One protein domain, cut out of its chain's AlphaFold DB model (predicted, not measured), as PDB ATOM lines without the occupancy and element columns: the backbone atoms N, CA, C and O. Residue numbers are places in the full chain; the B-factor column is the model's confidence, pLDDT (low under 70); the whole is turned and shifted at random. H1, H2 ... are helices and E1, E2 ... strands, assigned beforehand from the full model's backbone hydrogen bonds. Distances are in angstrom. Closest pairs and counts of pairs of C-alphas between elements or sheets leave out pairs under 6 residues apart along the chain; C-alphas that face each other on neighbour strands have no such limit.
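What this domain is: This is residues 204 to 330 of the 330 residues of an uncharacterized protein of Flavobacterium columnare (UniProt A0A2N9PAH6). A strongly twisted sheet of five strands makes the core of three layers, with helices H2 and H5 over one face and H3 over part of the other. H1 follows E1 directly, and the short H4 only grazes the sheet. The printed part has 127 residues with five named helices and five named strands, in the order E1 H1 H2 E2 H3 E3 E4 E5 H4 H5. The sheet is mixed, ordered E2 E1 E3 E4 E5, and the class is mixed, helices and strands. The whole is compact and rounded, with a radius of gyration of the C-alphas of 14.3 A and spans of 38 by 34 by 26 A.

How they stand to each other: Edge strand E2, residues 254 to 258, is parallel to E1, residues 223 to 227; N 226 and O 256 are 2.9 A apart, within hydrogen-bond range. E1 is parallel to E3, residues 274 to 282, with N 225 and O 275 at 2.8 A. E3 pairs in a staggered way, over 274 to 276 with E1 and over 276 to 282 with E4, residues 285 to 291. E3, E4 and E5, residues 297 to 304, form a meander, each strand the antiparallel neighbour of the one before; the hairpin E3 and E4 has N 278 and O 289 at 2.9 A, the hairpin E4 and E5 N 288 and O 301 at 2.9 A. H5, residues 316 to 328, is on the sheet at a height of 9.1 A, slantwise to E5 at 49 degrees on the local plane; the closest C-alphas are those of Glu 301 and Ala 320, 6.9 A. H2, residues 244 to 250, is on the same face, over E2, with closest C-alphas Lys 248 and Val 255 at 6.9 A. H2 and H5 touch at a steep tilt of 43 degrees, the same way, closest at the C-alphas of Ser 250 and Glu 322, 5.3 A. H3, residues 260 to 268, is on the opposite face at a height of 9.1 A, closest to E1 at the C-alphas of Leu 227 and Glu 260, 6.6 A. E1, H1 with residues 228 to 235, H2 and E2 form a strand-helix-strand unit, two parallel neighbour strands joined through helices; E2, H3 and E3 form a split one, with E1 between its strands; both crossovers are right-handed. H4, residues 305 to 308, is close to H5 but not clearly touching, with the C-alphas of Phe 308 and Trp 316 at 5.8 A. In H3 and H5 every O i to N i+4 pair is within hydrogen-bond range, in H2 2 of 3, in H1 0 of 4 beside 4 of 5 O i to N i+3 pairs; H4 is too short for such a pair.

Where its parts are: E1 begins at C-alpha 223, (-50.561, -22.781, 8.349). E3 is 26.7 A long, E5 20.3 A, E4 19.5 A and H5 18.9 A. H5 ends at C-alpha 328, (-60.533, -34.825, 4.316).

The domain as a whole: The C-alphas of Ser 206 and Lys 261, the two farthest apart, are 39.4 A apart. The printed part has no cut, and no link is long. Residues 204 to 222 hold no named element. The mean pLDDT of the printed part is 76.6, and 36 residues are under 70, among them 204 to 215, 232 to 241 and 305 to 314.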
ATOM      1  N   VAL A 204     -54.532 -48.650  20.429       46.88
ATOM      2  CA  VAL A 204     -53.259 -49.104  19.860       46.88
ATOM      3  C   VAL A 204     -53.486 -50.540  19.413       46.88
ATOM      4  O   VAL A 204     -53.068 -51.490  20.074       46.88
ATOM      5  N   THR A 205     -54.227 -50.746  18.326       40.56
ATOM      6  CA  THR A 205     -54.214 -52.069  17.716       40.56
ATOM      7  C   THR A 205     -52.791 -52.362  17.261       40.56
ATOM      8  O   THR A 205     -52.062 -51.497  16.769       40.56
ATOM      9  N   SER A 206     -52.385 -53.615  17.412       45.66
ATOM     10  CA  SER A 206     -51.227 -54.170  16.713       45.66
ATOM     11  C   SER A 206     -51.352 -54.053  15.182       45.66
ATOM     12  O   SER A 206     -50.370 -54.285  14.493       45.66
ATOM     13  N   GLY A 207     -52.522 -53.646  14.664       45.62
ATOM     14  CA  GLY A 207     -52.741 -53.185  13.295       45.62
ATOM     15  C   GLY A 207     -52.634 -51.660  13.140       45.62
ATOM     16  O   GLY A 207     -53.303 -50.910  13.850       45.62
ATOM     17  N   ASP A 208     -51.761 -51.281  12.210       43.12
ATOM     18  CA  ASP A 208     -51.448 -50.055  11.445       43.12
ATOM     19  C   ASP A 208     -52.286 -48.756  11.494       43.12
ATOM     20  O   ASP A 208     -52.040 -47.870  10.678       43.12
ATOM     21  N   SER A 209     -53.216 -48.528  12.420       43.81
ATOM     22  CA  SER A 209     -53.871 -47.213  12.481       43.81
ATOM     23  C   SER A 209     -54.412 -46.875  13.858       43.81
ATOM     24  O   SER A 209     -55.246 -47.600  14.395       43.81
ATOM     25  N   TYR A 210     -54.004 -45.720  14.389       49.78
ATOM     26  CA  TYR A 210     -54.897 -44.987  15.278       49.78
ATOM     27  C   TYR A 210     -56.078 -44.523  14.428       49.78
ATOM     28  O   TYR A 210     -55.886 -44.081  13.293       49.78
ATOM     29  N   GLU A 211     -57.297 -44.639  14.954       50.28
ATOM     30  CA  GLU A 211     -58.391 -43.833  14.428       50.28
ATOM     31  C   GLU A 211     -57.950 -42.380  14.588       50.28
ATOM     32  O   GLU A 211     -57.758 -41.890  15.704       50.28
ATOM     33  N   VAL A 212     -57.673 -41.745  13.449       51.22
ATOM     34  CA  VAL A 212     -57.402 -40.318  13.345       51.22
ATOM     35  C   VAL A 212     -58.462 -39.623  14.189       51.22
ATOM     36  O   VAL A 212     -59.652 -39.900  14.020       51.22
ATOM     37  N   TYR A 213     -58.048 -38.737  15.097       59.34
ATOM     38  CA  TYR A 213     -58.964 -37.749  15.659       59.34
ATOM     39  C   TYR A 213     -59.420 -36.872  14.498       59.34
ATOM     40  O   TYR A 213     -58.839 -35.825  14.233       59.34
ATOM     41  N   ASN A 214     -60.405 -37.352  13.741       56.78
ATOM     42  CA  ASN A 214     -60.960 -36.630  12.621       56.78
ATOM     43  C   ASN A 214     -61.888 -35.580  13.215       56.78
ATOM     44  O   ASN A 214     -63.096 -35.765  13.364       56.78
ATOM     45  N   THR A 215     -61.289 -34.478  13.644       64.31
ATOM     46  CA  THR A 215     -62.014 -33.223  13.681       64.31
ATOM     47  C   THR A 215     -62.384 -32.994  12.223       64.31
ATOM     48  O   THR A 215     -61.465 -32.853  11.427       64.31
ATOM     49  N   ASN A 216     -63.663 -32.970  11.844       70.06
ATOM     50  CA  ASN A 216     -64.117 -32.721  10.459       70.06
ATOM     51  C   ASN A 216     -63.636 -31.362   9.869       70.06
ATOM     52  O   ASN A 216     -64.153 -30.875   8.868       70.06
ATOM     53  N   GLU A 217     -62.693 -30.696  10.532       82.12
ATOM     54  CA  GLU A 217     -62.031 -29.469  10.156       82.12
ATOM     55  C   GLU A 217     -60.896 -29.755   9.175       82.12
ATOM     56  O   GLU A 217     -59.957 -30.506   9.450       82.12
ATOM     57  N   SER A 218     -60.953 -29.079   8.030       85.62
ATOM     58  CA  SER A 218     -59.892 -29.181   7.042       85.62
ATOM     59  C   SER A 218     -58.606 -28.513   7.527       85.62
ATOM     60  O   SER A 218     -58.559 -27.295   7.725       85.62
ATOM     61  N   ILE A 219     -57.520 -29.286   7.621       88.25
ATOM     62  CA  ILE A 219     -56.190 -28.734   7.905       88.25
ATOM     63  C   ILE A 219     -55.612 -27.939   6.735       88.25
ATOM     64  O   ILE A 219     -54.662 -27.196   6.951       88.25
ATOM     65  N   SER A 220     -56.147 -28.077   5.515       89.88
ATOM     66  CA  SER A 220     -55.626 -27.368   4.335       89.88
ATOM     67  C   SER A 220     -55.799 -25.852   4.427       89.88
ATOM     68  O   SER A 220     -55.108 -25.100   3.752       89.88
ATOM     69  N   THR A 221     -56.702 -25.387   5.293       92.44
ATOM     70  CA  THR A 221     -56.917 -23.958   5.566       92.44
ATOM     71  C   THR A 221     -55.917 -23.379   6.569       92.44
ATOM     72  O   THR A 221     -55.841 -22.162   6.731       92.44
ATOM     73  N   LYS A 222     -55.148 -24.239   7.243       94.75
ATOM     74  CA  LYS A 222     -54.221 -23.852   8.304       94.75
ATOM     75  C   LYS A 222     -52.812 -23.607   7.761       94.75
ATOM     76  O   LYS A 222     -52.480 -23.940   6.624       94.75
ATOM     77  N   THR A 223     -51.988 -22.980   8.594       96.19
ATOM     78  CA  THR A 223     -50.561 -22.781   8.349       96.19
ATOM     79  C   THR A 223     -49.768 -23.810   9.141       96.19
ATOM     80  O   THR A 223     -49.801 -23.805  10.368       96.19
ATOM     81  N   LEU A 224     -49.033 -24.678   8.462       93.94
ATOM     82  CA  LEU A 224     -48.153 -25.658   9.078       93.94
ATOM     83  C   LEU A 224     -46.791 -25.026   9.393       93.94
ATOM     84  O   LEU A 224     -46.074 -24.584   8.494       93.94
ATOM     85  N   ILE A 225     -46.456 -24.971  10.679       93.56
ATOM     86  CA  ILE A 225     -45.265 -24.320  11.225       93.56
ATOM     87  C   ILE A 225     -44.207 -25.366  11.569       93.56
ATOM     88  O   ILE A 225     -44.444 -26.251  12.397       93.56
ATOM     89  N   PHE A 226     -43.017 -25.213  10.991       89.56
ATOM     90  CA  PHE A 226     -41.837 -26.014  11.313       89.56
ATOM     91  C   PHE A 226     -40.765 -25.171  11.973       89.56
ATOM     92  O   PHE A 226     -40.464 -24.071  11.511       89.56
ATOM     93  N   LEU A 227     -40.131 -25.714  13.009       86.31
ATOM     94  CA  LEU A 227     -38.874 -25.160  13.483       86.31
ATOM     95  C   LEU A 227     -37.782 -25.505  12.466       86.31
ATOM     96  O   LEU A 227     -37.637 -26.662  12.073       86.31
ATOM     97  N   LYS A 228     -36.992 -24.515  12.058       86.12
ATOM     98  CA  LYS A 228     -35.894 -24.681  11.099       86.12
ATOM     99  C   LYS A 228     -34.947 -25.818  11.494       86.12
ATOM    100  O   LYS A 228     -34.559 -26.611  10.643       86.12
ATOM    101  N   ASP A 229     -34.662 -25.940  12.785       79.81
ATOM    102  CA  ASP A 229     -33.757 -26.957  13.328       79.81
ATOM    103  C   ASP A 229     -34.381 -28.358  13.400       79.81
ATOM    104  O   ASP A 229     -33.675 -29.332  13.642       79.81
ATOM    105  N   GLU A 230     -35.691 -28.496  13.159       75.00
ATOM    106  CA  GLU A 230     -36.355 -29.801  13.051       75.00
ATOM    107  C   GLU A 230     -36.227 -30.410  11.651       75.00
ATOM    108  O   GLU A 230     -36.297 -31.632  11.503       75.00
ATOM    109  N   MET A 231     -35.979 -29.581  10.632       74.06
ATOM    110  CA  MET A 231     -35.871 -30.017   9.237       74.06
ATOM    111  C   MET A 231     -34.772 -31.073   9.010       74.06
ATOM    112  O   MET A 231     -35.053 -32.087   8.366       74.06
ATOM    113  N   PRO A 232     -33.554 -30.942   9.581       63.19
ATOM    114  CA  PRO A 232     -32.508 -31.951   9.427       63.19
ATOM    115  C   PRO A 232     -32.842 -33.312  10.055       63.19
ATOM    116  O   PRO A 232     -32.243 -34.317   9.675       63.19
ATOM    117  N   TYR A 233     -33.787 -33.398  11.000       62.44
ATOM    118  CA  TYR A 233     -34.135 -34.679  11.636       62.44
ATOM    119  C   TYR A 233     -34.997 -35.580  10.765       62.44
ATOM    120  O   TYR A 233     -34.995 -36.802  10.960       62.44
ATOM    121  N   PHE A 234     -35.639 -35.016   9.745       60.84
ATOM    122  CA  PHE A 234     -36.205 -35.806   8.658       60.84
ATOM    123  C   PHE A 234     -35.108 -36.447   7.781       60.84
ATOM    124  O   PHE A 234     -35.384 -37.426   7.091       60.84
ATOM    125  N   ASN A 235     -33.848 -36.006   7.910       56.88
ATOM    126  CA  ASN A 235     -32.720 -36.356   7.036       56.88
ATOM    127  C   ASN A 235     -31.704 -37.297   7.717       56.88
ATOM    128  O   ASN A 235     -30.492 -37.167   7.533       56.88
ATOM    129  N   LYS A 236     -32.158 -38.263   8.536       53.75
ATOM    130  CA  LYS A 236     -31.254 -39.173   9.287       53.75
ATOM    131  C   LYS A 236     -30.255 -39.946   8.411       53.75
ATOM    132  O   LYS A 236     -29.210 -40.355   8.914       53.75
ATOM    133  N   LYS A 237     -30.542 -40.130   7.120       56.47
ATOM    134  CA  LYS A 237     -29.530 -40.446   6.105       56.47
ATOM    135  C   LYS A 237     -29.204 -39.138   5.389       56.47
ATOM    136  O   LYS A 237     -30.105 -38.558   4.797       56.47
ATOM    137  N   LYS A 238     -27.942 -38.698   5.445       54.91
ATOM    138  CA  LYS A 238     -27.400 -37.426   4.909       54.91
ATOM    139  C   LYS A 238     -27.632 -37.164   3.403       54.91
ATOM    140  O   LYS A 238     -27.004 -36.277   2.845       54.91
ATOM    141  N   GLU A 239     -28.471 -37.944   2.736       57.78
ATOM    142  CA  GLU A 239     -28.609 -37.979   1.280       57.78
ATOM    143  C   GLU A 239     -29.905 -37.339   0.776       57.78
ATOM    144  O   GLU A 239     -30.024 -37.095  -0.418       57.78
ATOM    145  N   ILE A 240     -30.867 -37.040   1.656       61.78
ATOM    146  CA  ILE A 240     -32.125 -36.403   1.257       61.78
ATOM    147  C   ILE A 240     -32.278 -35.133   2.082       61.78
ATOM    148  O   ILE A 240     -32.463 -35.217   3.291       61.78
ATOM    149  N   GLU A 241     -32.163 -33.969   1.447       69.00
ATOM    150  CA  GLU A 241     -32.559 -32.702   2.055       69.00
ATOM    151  C   GLU A 241     -34.077 -32.571   1.955       69.00
ATOM    152  O   GLU A 241     -34.623 -32.415   0.868       69.00
ATOM    153  N   PHE A 242     -34.772 -32.667   3.086       74.94
ATOM    154  CA  PHE A 242     -36.190 -32.342   3.150       74.94
ATOM    155  C   PHE A 242     -36.395 -30.821   3.034       74.94
ATOM    156  O   PHE A 242     -35.918 -30.068   3.888       74.94
ATOM    157  N   THR A 243     -37.083 -30.370   1.981       85.12
ATOM    158  CA  THR A 243     -37.279 -28.940   1.665       85.12
ATOM    159  C   THR A 243     -38.708 -28.457   1.933       85.12
ATOM    160  O   THR A 243     -39.637 -29.251   2.101       85.12
ATOM    161  N   GLU A 244     -38.917 -27.137   1.957       88.31
ATOM    162  CA  GLU A 244     -40.264 -26.553   2.040       88.31
ATOM    163  C   GLU A 244     -41.126 -26.969   0.836       88.31
ATOM    164  O   GLU A 244     -42.326 -27.225   0.969       88.31
ATOM    165  N   GLU A 245     -40.509 -27.083  -0.338       89.38
ATOM    166  CA  GLU A 245     -41.123 -27.534  -1.581       89.38
ATOM    167  C   GLU A 245     -41.644 -28.966  -1.467       89.38
ATOM    168  O   GLU A 245     -42.721 -29.263  -1.986       89.38
ATOM    169  N   ASP A 246     -40.927 -29.849  -0.772       86.12
ATOM    170  CA  ASP A 246     -41.379 -31.225  -0.559       86.12
ATOM    171  C   ASP A 246     -42.635 -31.276   0.303       86.12
ATOM    172  O   ASP A 246     -43.576 -31.996  -0.031       86.12
ATOM    173  N   ILE A 247     -42.708 -30.447   1.347       88.38
ATOM    174  CA  ILE A 247     -43.907 -30.328   2.186       88.38
ATOM    175  C   ILE A 247     -45.078 -29.793   1.355       88.38
ATOM    176  O   ILE A 247     -46.171 -30.361   1.397       88.38
ATOM    177  N   LYS A 248     -44.852 -28.751   0.546       90.62
ATOM    178  CA  LYS A 248     -45.881 -28.139  -0.318       90.62
ATOM    179  C   LYS A 248     -46.424 -29.075  -1.400       90.62
ATOM    180  O   LYS A 248     -47.544 -28.871  -1.861       90.62
ATOM    181  N   LYS A 249     -45.680 -30.110  -1.812       89.94
ATOM    182  CA  LYS A 249     -46.194 -31.137  -2.744       89.94
ATOM    183  C   LYS A 249     -47.312 -31.979  -2.124       89.94
ATOM    184  O   LYS A 249     -48.142 -32.513  -2.858       89.94
ATOM    185  N   SER A 250     -47.332 -32.101  -0.798       87.56
ATOM    186  CA  SER A 250     -48.187 -33.054  -0.082       87.56
ATOM    187  C   SER A 250     -49.139 -32.405   0.915       87.56
ATOM    188  O   SER A 250     -50.094 -33.048   1.341       87.56
ATOM    189  N   TYR A 251     -48.915 -31.138   1.254       91.06
ATOM    190  CA  TYR A 251     -49.794 -30.316   2.070       91.06
ATOM    191  C   TYR A 251     -50.252 -29.100   1.268       91.06
ATOM    192  O   TYR A 251     -49.431 -28.315   0.799       91.06
ATOM    193  N   THR A 252     -51.568 -28.948   1.108       92.00
ATOM    194  CA  THR A 252     -52.139 -27.883   0.264       92.00
ATOM    195  C   THR A 252     -52.248 -26.531   0.970       92.00
ATOM    196  O   THR A 252     -52.458 -25.512   0.312       92.00
ATOM    197  N   GLY A 253     -52.102 -26.519   2.299       93.12
ATOM    198  CA  GLY A 253     -52.119 -25.303   3.103       93.12
ATOM    199  C   GLY A 253     -50.811 -24.517   3.056       93.12
ATOM    200  O   GLY A 253     -49.851 -24.857   2.359       93.12
ATOM    201  N   LYS A 254     -50.760 -23.433   3.833       95.81
ATOM    202  CA  LYS A 254     -49.558 -22.599   3.929       95.81
ATOM    203  C   LYS A 254     -48.505 -23.318   4.772       95.81
ATOM    204  O   LYS A 254     -48.814 -23.806   5.849       95.81
ATOM    205  N   VAL A 255     -47.255 -23.338   4.328       94.75
ATOM    206  CA  VAL A 255     -46.123 -23.846   5.120       94.75
ATOM    207  C   VAL A 255     -45.260 -22.663   5.540       94.75
ATOM    208  O   VAL A 255     -45.083 -21.724   4.763       94.75
ATOM    209  N   GLU A 256     -44.751 -22.683   6.767       95.06
ATOM    210  CA  GLU A 256     -43.809 -21.680   7.255       95.06
ATOM    211  C   GLU A 256     -42.696 -22.346   8.069       95.06
ATOM    212  O   GLU A 256     -42.954 -22.999   9.082       95.06
ATOM    213  N   ILE A 257     -41.448 -22.148   7.643       92.50
ATOM    214  CA  ILE A 257     -40.261 -22.544   8.403       92.50
ATOM    215  C   ILE A 257     -39.815 -21.342   9.242       92.50
ATOM    216  O   ILE A 257     -39.578 -20.254   8.713       92.50
ATOM    217  N   VAL A 258     -39.725 -21.520  10.558       93.38
ATOM    218  CA  VAL A 258     -39.475 -20.447  11.531       93.38
ATOM    219  C   VAL A 258     -38.310 -20.785  12.461       93.38
ATOM    220  O   VAL A 258     -37.943 -21.947  12.610       93.38
ATOM    221  N   ASP A 259     -37.721 -19.777  13.101       91.12
ATOM    222  CA  ASP A 259     -36.771 -19.972  14.202       91.12
ATOM    223  C   ASP A 259     -37.491 -20.185  15.553       91.12
ATOM    224  O   ASP A 259     -38.720 -20.123  15.641       91.12
ATOM    225  N   GLU A 260     -36.726 -20.446  16.618       85.25
ATOM    226  CA  GLU A 260     -37.258 -20.657  17.973       85.25
ATOM    227  C   GLU A 260     -38.083 -19.471  18.475       85.25
ATOM    228  O   GLU A 260     -39.165 -19.657  19.035       85.25
ATOM    229  N   LYS A 261     -37.594 -18.247  18.258       89.94
ATOM    230  CA  LYS A 261     -38.245 -17.034  18.753       89.94
ATOM    231  C   LYS A 261     -39.623 -16.869  18.116       89.94
ATOM    232  O   LYS A 261     -40.617 -16.704  18.822       89.94
ATOM    233  N   LYS A 262     -39.696 -16.975  16.791       94.25
ATOM    234  CA  LYS A 262     -40.940 -16.843  16.031       94.25
ATOM    235  C   LYS A 262     -41.888 -18.018  16.273       94.25
ATOM    236  O   LYS A 262     -43.103 -17.820  16.310       94.25
ATOM    237  N   LEU A 263     -41.361 -19.226  16.490       89.50
ATOM    238  CA  LEU A 263     -42.162 -20.365  16.947       89.50
ATOM    239  C   LEU A 263     -42.830 -20.054  18.292       89.50
ATOM    240  O   LEU A 263     -44.038 -20.235  18.433       89.50
ATOM    241  N   SER A 264     -42.059 -19.542  19.253       86.00
ATOM    242  CA  SER A 264     -42.552 -19.083  20.555       86.00
ATOM    243  C   SER A 264     -43.655 -18.033  20.413       86.00
ATOM    244  O   SER A 264     -44.712 -18.157  21.029       86.00
ATOM    245  N   GLU A 265     -43.445 -17.012  19.582       91.75
ATOM    246  CA  GLU A 265     -44.437 -15.958  19.323       91.75
ATOM    247  C   GLU A 265     -45.744 -16.529  18.757       91.75
ATOM    248  O   GLU A 265     -46.823 -16.197  19.249       91.75
ATOM    249  N   LYS A 266     -45.665 -17.443  17.781       93.12
ATOM    250  CA  LYS A 266     -46.841 -18.102  17.186       93.12
ATOM    251  C   LYS A 266     -47.583 -19.008  18.167       93.12
ATOM    252  O   LYS A 266     -48.811 -19.046  18.162       93.12
ATOM    253  N   ILE A 267     -46.861 -19.731  19.018       86.50
ATOM    254  CA  ILE A 267     -47.477 -20.568  20.054       86.50
ATOM    255  C   ILE A 267     -48.202 -19.686  21.078       86.50
ATOM    256  O   ILE A 267     -49.330 -19.990  21.469       86.50
ATOM    257  N   ASN A 268     -47.580 -18.575  21.479       86.81
ATOM    258  CA  ASN A 268     -48.115 -17.670  22.493       86.81
ATOM    259  C   ASN A 268     -49.225 -16.742  21.975       86.81
ATOM    260  O   ASN A 268     -49.997 -16.230  22.783       86.81
ATOM    261  N   SER A 269     -49.357 -16.547  20.658       92.44
ATOM    262  CA  SER A 269     -50.449 -15.750  20.078       92.44
ATOM    263  C   SER A 269     -51.827 -16.406  20.227       92.44
ATOM    264  O   SER A 269     -52.839 -15.750  19.992       92.44
ATOM    265  N   ASN A 270     -51.878 -17.686  20.621       89.06
ATOM    266  CA  ASN A 270     -53.085 -18.516  20.638       89.06
ATOM    267  C   ASN A 270     -53.818 -18.559  19.279       89.06
ATOM    268  O   ASN A 270     -55.021 -18.813  19.221       89.06
ATOM    269  N   ASP A 271     -53.097 -18.345  18.175       94.12
ATOM    270  CA  ASP A 271     -53.659 -18.446  16.832       94.12
ATOM    271  C   ASP A 271     -53.849 -19.918  16.434       94.12
ATOM    272  O   ASP A 271     -52.891 -20.642  16.140       94.12
ATOM    273  N   THR A 272     -55.106 -20.361  16.424       93.62
ATOM    274  CA  THR A 272     -55.516 -21.727  16.067       93.62
ATOM    275  C   THR A 272     -55.407 -22.020  14.570       93.62
ATOM    276  O   THR A 272     -55.664 -23.152  14.148       93.62
ATOM    277  N   GLN A 273     -55.072 -21.023  13.744       95.75
ATOM    278  CA  GLN A 273     -54.756 -21.235  12.332       95.75
ATOM    279  C   GLN A 273     -53.355 -21.810  12.137       95.75
ATOM    280  O   GLN A 273     -53.065 -22.299  11.051       95.75
ATOM    281  N   ASN A 274     -52.501 -21.810  13.163       95.19
ATOM    282  CA  ASN A 274     -51.189 -22.446  13.099       95.19
ATOM    283  C   ASN A 274     -51.258 -23.896  13.596       95.19
ATOM    284  O   ASN A 274     -51.756 -24.170  14.690       95.19
ATOM    285  N   LEU A 275     -50.718 -24.811  12.795       93.25
ATOM    286  CA  LEU A 275     -50.462 -26.196  13.163       93.25
ATOM    287  C   LEU A 275     -48.982 -26.391  13.442       93.25
ATOM    288  O   LEU A 275     -48.125 -25.907  12.708       93.25
ATOM    289  N   TYR A 276     -48.699 -27.165  14.472       89.94
ATOM    290  CA  TYR A 276     -47.367 -27.530  14.897       89.94
ATOM    291  C   TYR A 276     -47.170 -29.018  14.694       89.94
ATOM    292  O   TYR A 276     -48.063 -29.837  14.933       89.94
ATOM    293  N   PHE A 277     -45.963 -29.353  14.266       84.88
ATOM    294  CA  PHE A 277     -45.549 -30.725  14.106       84.88
ATOM    295  C   PHE A 277     -45.076 -31.327  15.433       84.88
ATOM    296  O   PHE A 277     -44.275 -30.728  16.168       84.88
ATOM    297  N   GLY A 278     -45.566 -32.529  15.722       80.00
ATOM    298  CA  GLY A 278     -45.103 -33.390  16.797       80.00
ATOM    299  C   GLY A 278     -44.805 -34.785  16.264       80.00
ATOM    300  O   GLY A 278     -45.534 -35.332  15.436       80.00
ATOM    301  N   SER A 279     -43.724 -35.379  16.752       74.25
ATOM    302  CA  SER A 279     -43.462 -36.794  16.527       74.25
ATOM    303  C   SER A 279     -42.962 -37.445  17.799       74.25
ATOM    304  O   SER A 279     -42.408 -36.795  18.680       74.25
ATOM    305  N   TYR A 280     -43.190 -38.739  17.897       71.69
ATOM    306  CA  TYR A 280     -42.798 -39.574  19.011       71.69
ATOM    307  C   TYR A 280     -42.343 -40.910  18.443       71.69
ATOM    308  O   TYR A 280     -42.942 -41.398  17.496       71.69
ATOM    309  N   THR A 281     -41.276 -41.507  18.963       63.84
ATOM    310  CA  THR A 281     -40.797 -42.809  18.478       63.84
ATOM    311  C   THR A 281     -40.558 -43.743  19.652       63.84
ATOM    312  O   THR A 281     -39.842 -43.386  20.587       63.84
ATOM    313  N   GLU A 282     -41.122 -44.945  19.563       61.88
ATOM    314  CA  GLU A 282     -41.001 -46.023  20.542       61.88
ATOM    315  C   GLU A 282     -40.722 -47.339  19.805       61.88
ATOM    316  O   GLU A 282     -41.532 -47.832  19.014       61.88
ATOM    317  N   GLY A 283     -39.532 -47.902  20.031       76.62
ATOM    318  CA  GLY A 283     -39.103 -49.147  19.394       76.62
ATOM    319  C   GLY A 283     -39.145 -49.087  17.861       76.62
ATOM    320  O   GLY A 283     -38.352 -48.379  17.225       76.62
ATOM    321  N   THR A 284     -40.051 -49.876  17.275       72.88
ATOM    322  CA  THR A 284     -40.271 -50.000  15.827       72.88
ATOM    323  C   THR A 284     -41.432 -49.159  15.319       72.88
ATOM    324  O   THR A 284     -41.845 -49.359  14.183       72.88
ATOM    325  N   PHE A 285     -41.986 -48.244  16.108       68.81
ATOM    326  CA  PHE A 285     -43.056 -47.367  15.645       68.81
ATOM    327  C   PHE A 285     -42.765 -45.912  15.969       68.81
ATOM    328  O   PHE A 285     -42.093 -45.590  16.947       68.81
ATOM    329  N   SER A 286     -43.329 -45.042  15.149       72.06
ATOM    330  CA  SER A 286     -43.373 -43.615  15.382       72.06
ATOM    331  C   SER A 286     -44.816 -43.139  15.340       72.06
ATOM    332  O   SER A 286     -45.588 -43.520  14.469       72.06
ATOM    333  N   LEU A 287     -45.181 -42.324  16.311       73.69
ATOM    334  CA  LEU A 287     -46.390 -41.533  16.325       73.69
ATOM    335  C   LEU A 287     -46.099 -40.173  15.717       73.69
ATOM    336  O   LEU A 287     -45.084 -39.546  16.015       73.69
ATOM    337  N   VAL A 288     -47.011 -39.718  14.883       77.62
ATOM    338  CA  VAL A 288     -46.915 -38.445  14.184       77.62
ATOM    339  C   VAL A 288     -48.194 -37.702  14.438       77.62
ATOM    340  O   VAL A 288     -49.267 -38.274  14.259       77.62
ATOM    341  N   PHE A 289     -48.100 -36.449  14.855       82.44
ATOM    342  CA  PHE A 289     -49.289 -35.675  15.128       82.44
ATOM    343  C   PHE A 289     -49.149 -34.207  14.755       82.44
ATOM    344  O   PHE A 289     -48.071 -33.619  14.820       82.44
ATOM    345  N   LEU A 290     -50.278 -33.631  14.351       86.88
ATOM    346  CA  LEU A 290     -50.435 -32.199  14.130       86.88
ATOM    347  C   LEU A 290     -51.355 -31.652  15.205       86.88
ATOM    348  O   LEU A 290     -52.430 -32.210  15.437       86.88
ATOM    349  N   TYR A 291     -50.940 -30.566  15.841       87.50
ATOM    350  CA  TYR A 291     -51.698 -29.925  16.907       87.50
ATOM    351  C   TYR A 291     -51.665 -28.406  16.774       87.50
ATOM    352  O   TYR A 291     -50.743 -27.868  16.173       87.50
ATOM    353  N   ASP A 292     -52.655 -27.702  17.318       90.81
ATOM    354  CA  ASP A 292     -52.613 -26.235  17.414       90.81
ATOM    355  C   ASP A 292     -52.099 -25.750  18.782       90.81
ATOM    356  O   ASP A 292     -51.787 -26.528  19.685       90.81
ATOM    357  N   CYS A 293     -52.014 -24.433  18.958       86.56
ATOM    358  CA  CYS A 293     -51.553 -23.773  20.186       86.56
ATOM    359  C   CYS A 293     -52.461 -24.017  21.405       86.56
ATOM    360  O   CYS A 293     -52.077 -23.697  22.535       86.56
ATOM    361  N   THR A 294     -53.659 -24.568  21.196       85.50
ATOM    362  CA  THR A 294     -54.552 -24.996  22.274       85.50
ATOM    363  C   THR A 294     -54.271 -26.426  22.698       85.50
ATOM    364  O   THR A 294     -54.787 -26.829  23.728       85.50
ATOM    365  N   GLY A 295     -53.450 -27.179  21.959       80.44
ATOM    366  CA  GLY A 295     -53.213 -28.603  22.179       80.44
ATOM    367  C   GLY A 295     -54.281 -29.495  21.545       80.44
ATOM    368  O   GLY A 295     -54.386 -30.667  21.898       80.44
ATOM    369  N   LYS A 296     -55.122 -28.968  20.649       84.50
ATOM    370  CA  LYS A 296     -56.076 -29.784  19.892       84.50
ATOM    371  C   LYS A 296     -55.332 -30.551  18.806       84.50
ATOM    372  O   LYS A 296     -54.605 -29.944  18.027       84.50
ATOM    373  N   ILE A 297     -55.529 -31.868  18.757       83.25
ATOM    374  CA  ILE A 297     -54.939 -32.752  17.745       83.25
ATOM    375  C   ILE A 297     -55.834 -32.775  16.504       83.25
ATOM    376  O   ILE A 297     -57.036 -33.004  16.617       83.25
ATOM    377  N   TYR A 298     -55.229 -32.591  15.335       83.38
ATOM    378  CA  TYR A 298     -55.884 -32.690  14.025       83.38
ATOM    379  C   TYR A 298     -55.486 -33.954  13.273       83.38
ATOM    380  O   TYR A 298     -56.264 -34.494  12.499       83.38
ATOM    381  N   LEU A 299     -54.264 -34.431  13.500       79.38
ATOM    382  CA  LEU A 299     -53.747 -35.656  12.909       79.38
ATOM    383  C   LEU A 299     -53.023 -36.440  13.993       79.38
ATOM    384  O   LEU A 299     -52.258 -35.849  14.747       79.38
ATOM    385  N   LEU A 300     -53.253 -37.748  14.049       77.94
ATOM    386  CA  LEU A 300     -52.483 -38.693  14.852       77.94
ATOM    387  C   LEU A 300     -52.338 -39.983  14.047       77.94
ATOM    388  O   LEU A 300     -53.320 -40.686  13.827       77.94
ATOM    389  N   GLU A 301     -51.125 -40.283  13.605       75.31
ATOM    390  CA  GLU A 301     -50.825 -41.428  12.750       75.31
ATOM    391  C   GLU A 301     -49.744 -42.296  13.400       75.31
ATOM    392  O   GLU A 301     -48.711 -41.796  13.852       75.31
ATOM    393  N   LYS A 302     -49.976 -43.616  13.426       75.94
ATOM    394  CA  LYS A 302     -48.938 -44.603  13.745       75.94
ATOM    395  C   LYS A 302     -48.194 -44.935  12.473       75.94
ATOM    396  O   LYS A 302     -48.809 -45.271  11.470       75.94
ATOM    397  N   MET A 303     -46.881 -44.970  12.546       72.44
ATOM    398  CA  MET A 303     -46.033 -45.358  11.438       72.44
ATOM    399  C   MET A 303     -45.059 -46.430  11.897       72.44
ATOM    400  O   MET A 303     -44.495 -46.339  12.985       72.44
ATOM    401  N   ASN A 304     -44.848 -47.460  11.084       77.69
ATOM    402  CA  ASN A 304     -43.825 -48.463  11.359       77.69
ATOM    403  C   ASN A 304     -42.451 -47.904  10.968       77.69
ATOM    404  O   ASN A 304     -42.261 -47.414   9.861       77.69
ATOM    405  N   ARG A 305     -41.469 -47.996  11.863       66.94
ATOM    406  CA  ARG A 305     -40.089 -47.536  11.675       66.94
ATOM    407  C   ARG A 305     -39.387 -48.257  10.527       66.94
ATOM    408  O   ARG A 305     -38.487 -47.689   9.920       66.94
ATOM    409  N   MET A 306     -39.806 -49.472  10.173       66.50
ATOM    410  CA  MET A 306     -39.301 -50.122   8.957       66.50
ATOM    411  C   MET A 306     -39.669 -49.330   7.697       66.50
ATOM    412  O   MET A 306     -38.856 -49.234   6.782       66.50
ATOM    413  N   SER A 307     -40.821 -48.658   7.693       62.53
ATOM    414  CA  SER A 307     -41.232 -47.746   6.623       62.53
ATOM    415  C   SER A 307     -40.396 -46.458   6.577       62.53
ATOM    416  O   SER A 307     -40.380 -45.807   5.541       62.53
ATOM    417  N   PHE A 308     -39.686 -46.090   7.656       59.59
ATOM    418  CA  PHE A 308     -38.831 -44.890   7.702       59.59
ATOM    419  C   PHE A 308     -37.507 -45.069   6.963       59.59
ATOM    420  O   PHE A 308     -36.909 -44.088   6.534       59.59
ATOM    421  N   ASN A 309     -37.005 -46.301   6.870       56.69
ATOM    422  CA  ASN A 309     -35.655 -46.562   6.371       56.69
ATOM    423  C   ASN A 309     -35.606 -46.891   4.874       56.69
ATOM    424  O   ASN A 309     -34.506 -47.102   4.347       56.69
ATOM    425  N   LEU A 310     -36.763 -46.947   4.204       54.44
ATOM    426  CA  LEU A 310     -36.853 -47.251   2.782       54.44
ATOM    427  C   LEU A 310     -36.396 -46.033   1.956       54.44
ATOM    428  O   LEU A 310     -37.033 -44.982   2.062       54.44
ATOM    429  N   PRO A 311     -35.337 -46.166   1.130       52.59
ATOM    430  CA  PRO A 311     -34.810 -45.083   0.287       52.59
ATOM    431  C   PRO A 311     -35.846 -44.473  -0.665       52.59
ATOM    432  O   PRO A 311     -35.733 -43.315  -1.040       52.59
ATOM    433  N   GLU A 312     -36.862 -45.253  -1.039       54.53
ATOM    434  CA  GLU A 312     -37.924 -44.852  -1.970       54.53
ATOM    435  C   GLU A 312     -39.121 -44.186  -1.278       54.53
ATOM    436  O   GLU A 312     -40.021 -43.665  -1.938       54.53
ATOM    437  N   SER A 313     -39.171 -44.198   0.057       55.19
ATOM    438  CA  SER A 313     -40.237 -43.501   0.768       55.19
ATOM    439  C   SER A 313     -39.975 -41.996   0.685       55.19
ATOM    440  O   SER A 313     -38.894 -41.541   1.044       55.19
ATOM    441  N   LYS A 314     -40.961 -41.216   0.222       58.69
ATOM    442  CA  LYS A 314     -40.943 -39.739   0.107       58.69
ATOM    443  C   LYS A 314     -40.767 -38.991   1.449       58.69
ATOM    444  O   LYS A 314     -41.226 -37.870   1.608       58.69
ATOM    445  N   GLY A 315     -40.141 -39.600   2.449       70.62
ATOM    446  CA  GLY A 315     -40.286 -39.227   3.843       70.62
ATOM    447  C   GLY A 315     -41.632 -39.728   4.364       70.62
ATOM    448  O   GLY A 315     -42.699 -39.456   3.823       70.62
ATOM    449  N   TRP A 316     -41.594 -40.480   5.456       72.44
ATOM    450  CA  TRP A 316     -42.778 -40.929   6.193       72.44
ATOM    451  C   TRP A 316     -43.752 -39.777   6.504       72.44
ATOM    452  O   TRP A 316     -44.967 -39.949   6.444       72.44
ATOM    453  N   PHE A 317     -43.221 -38.585   6.775       76.19
ATOM    454  CA  PHE A 317     -44.010 -37.407   7.100       76.19
ATOM    455  C   PHE A 317     -44.907 -36.959   5.936       76.19
ATOM    456  O   PHE A 317     -46.092 -36.690   6.129       76.19
ATOM    457  N   ILE A 318     -44.376 -36.977   4.713       80.06
ATOM    458  CA  ILE A 318     -45.134 -36.693   3.493       80.06
ATOM    459  C   ILE A 318     -46.272 -37.688   3.316       80.06
ATOM    460  O   ILE A 318     -47.408 -37.287   3.076       80.06
ATOM    461  N   ASN A 319     -46.001 -38.978   3.507       78.38
ATOM    462  CA  ASN A 319     -47.039 -39.999   3.403       78.38
ATOM    463  C   ASN A 319     -48.163 -39.774   4.429       78.38
ATOM    464  O   ASN A 319     -49.333 -39.973   4.101       78.38
ATOM    465  N   ALA A 320     -47.827 -39.331   5.646       78.81
ATOM    466  CA  ALA A 320     -48.818 -38.984   6.664       78.81
ATOM    467  C   ALA A 320     -49.682 -37.781   6.236       78.81
ATOM    468  O   ALA A 320     -50.908 -37.841   6.358       78.81
ATOM    469  N   LEU A 321     -49.072 -36.732   5.671       81.38
ATOM    470  CA  LEU A 321     -49.793 -35.574   5.125       81.38
ATOM    471  C   LEU A 321     -50.699 -35.953   3.945       81.38
ATOM    472  O   LEU A 321     -51.880 -35.607   3.943       81.38
ATOM    473  N   GLU A 322     -50.191 -36.719   2.976       82.94
ATOM    474  CA  GLU A 322     -50.969 -37.160   1.811       82.94
ATOM    475  C   GLU A 322     -52.156 -38.036   2.217       82.94
ATOM    476  O   GLU A 322     -53.255 -37.903   1.668       82.94
ATOM    477  N   LYS A 323     -51.948 -38.955   3.171       79.19
ATOM    478  CA  LYS A 323     -53.020 -39.798   3.713       79.19
ATOM    479  C   LYS A 323     -54.109 -38.931   4.335       79.19
ATOM    480  O   LYS A 323     -55.288 -39.198   4.114       79.19
ATOM    481  N   PHE A 324     -53.728 -37.882   5.053       74.94
ATOM    482  CA  PHE A 324     -54.674 -36.980   5.692       74.94
ATOM    483  C   PHE A 324     -55.474 -36.139   4.692       74.94
ATOM    484  O   PHE A 324     -56.701 -36.112   4.750       74.94
ATOM    485  N   GLU A 325     -54.807 -35.522   3.718       79.75
ATOM    486  CA  GLU A 325     -55.465 -34.767   2.642       79.75
ATOM    487  C   GLU A 325     -56.473 -35.638   1.871       79.75
ATOM    488  O   GLU A 325     -57.543 -35.175   1.479       79.75
ATOM    489  N   LYS A 326     -56.178 -36.932   1.692       82.06
ATOM    490  CA  LYS A 326     -57.121 -37.891   1.091       82.06
ATOM    491  C   LYS A 326     -58.326 -38.195   1.984       82.06
ATOM    492  O   LYS A 326     -59.401 -38.446   1.446       82.06
ATOM    493  N   LEU A 327     -58.158 -38.213   3.307       73.44
ATOM    494  CA  LEU A 327     -59.250 -38.463   4.254       73.44
ATOM    495  C   LEU A 327     -60.212 -37.274   4.347       73.44
ATOM    496  O   LEU A 327     -61.411 -37.499   4.439       73.44
ATOM    497  N   ASN A 328     -59.712 -36.041   4.236       70.81
ATOM    498  CA  ASN A 328     -60.533 -34.825   4.316       70.81
ATOM    499  C   ASN A 328     -61.281 -34.457   3.030       70.81
ATOM    500  O   ASN A 328     -62.153 -33.594   3.054       70.81
ATOM    501  N   LYS A 329     -60.931 -35.068   1.894       73.50
ATOM    502  CA  LYS A 329     -61.634 -34.863   0.616       73.50
ATOM    503  C   LYS A 329     -62.881 -35.742   0.454       73.50
ATOM    504  O   LYS A 329     -63.528 -35.646  -0.586       73.50
ATOM    505  N   LYS A 330     -63.168 -36.628   1.410       62.66
ATOM    506  CA  LYS A 330     -64.322 -37.538   1.394       62.66
ATOM    507  C   LYS A 330     -65.456 -36.997   2.245       62.66
ATOM    508  O   LYS A 330     -66.611 -37.179   1.813       62.66
TER     509      LYS A 330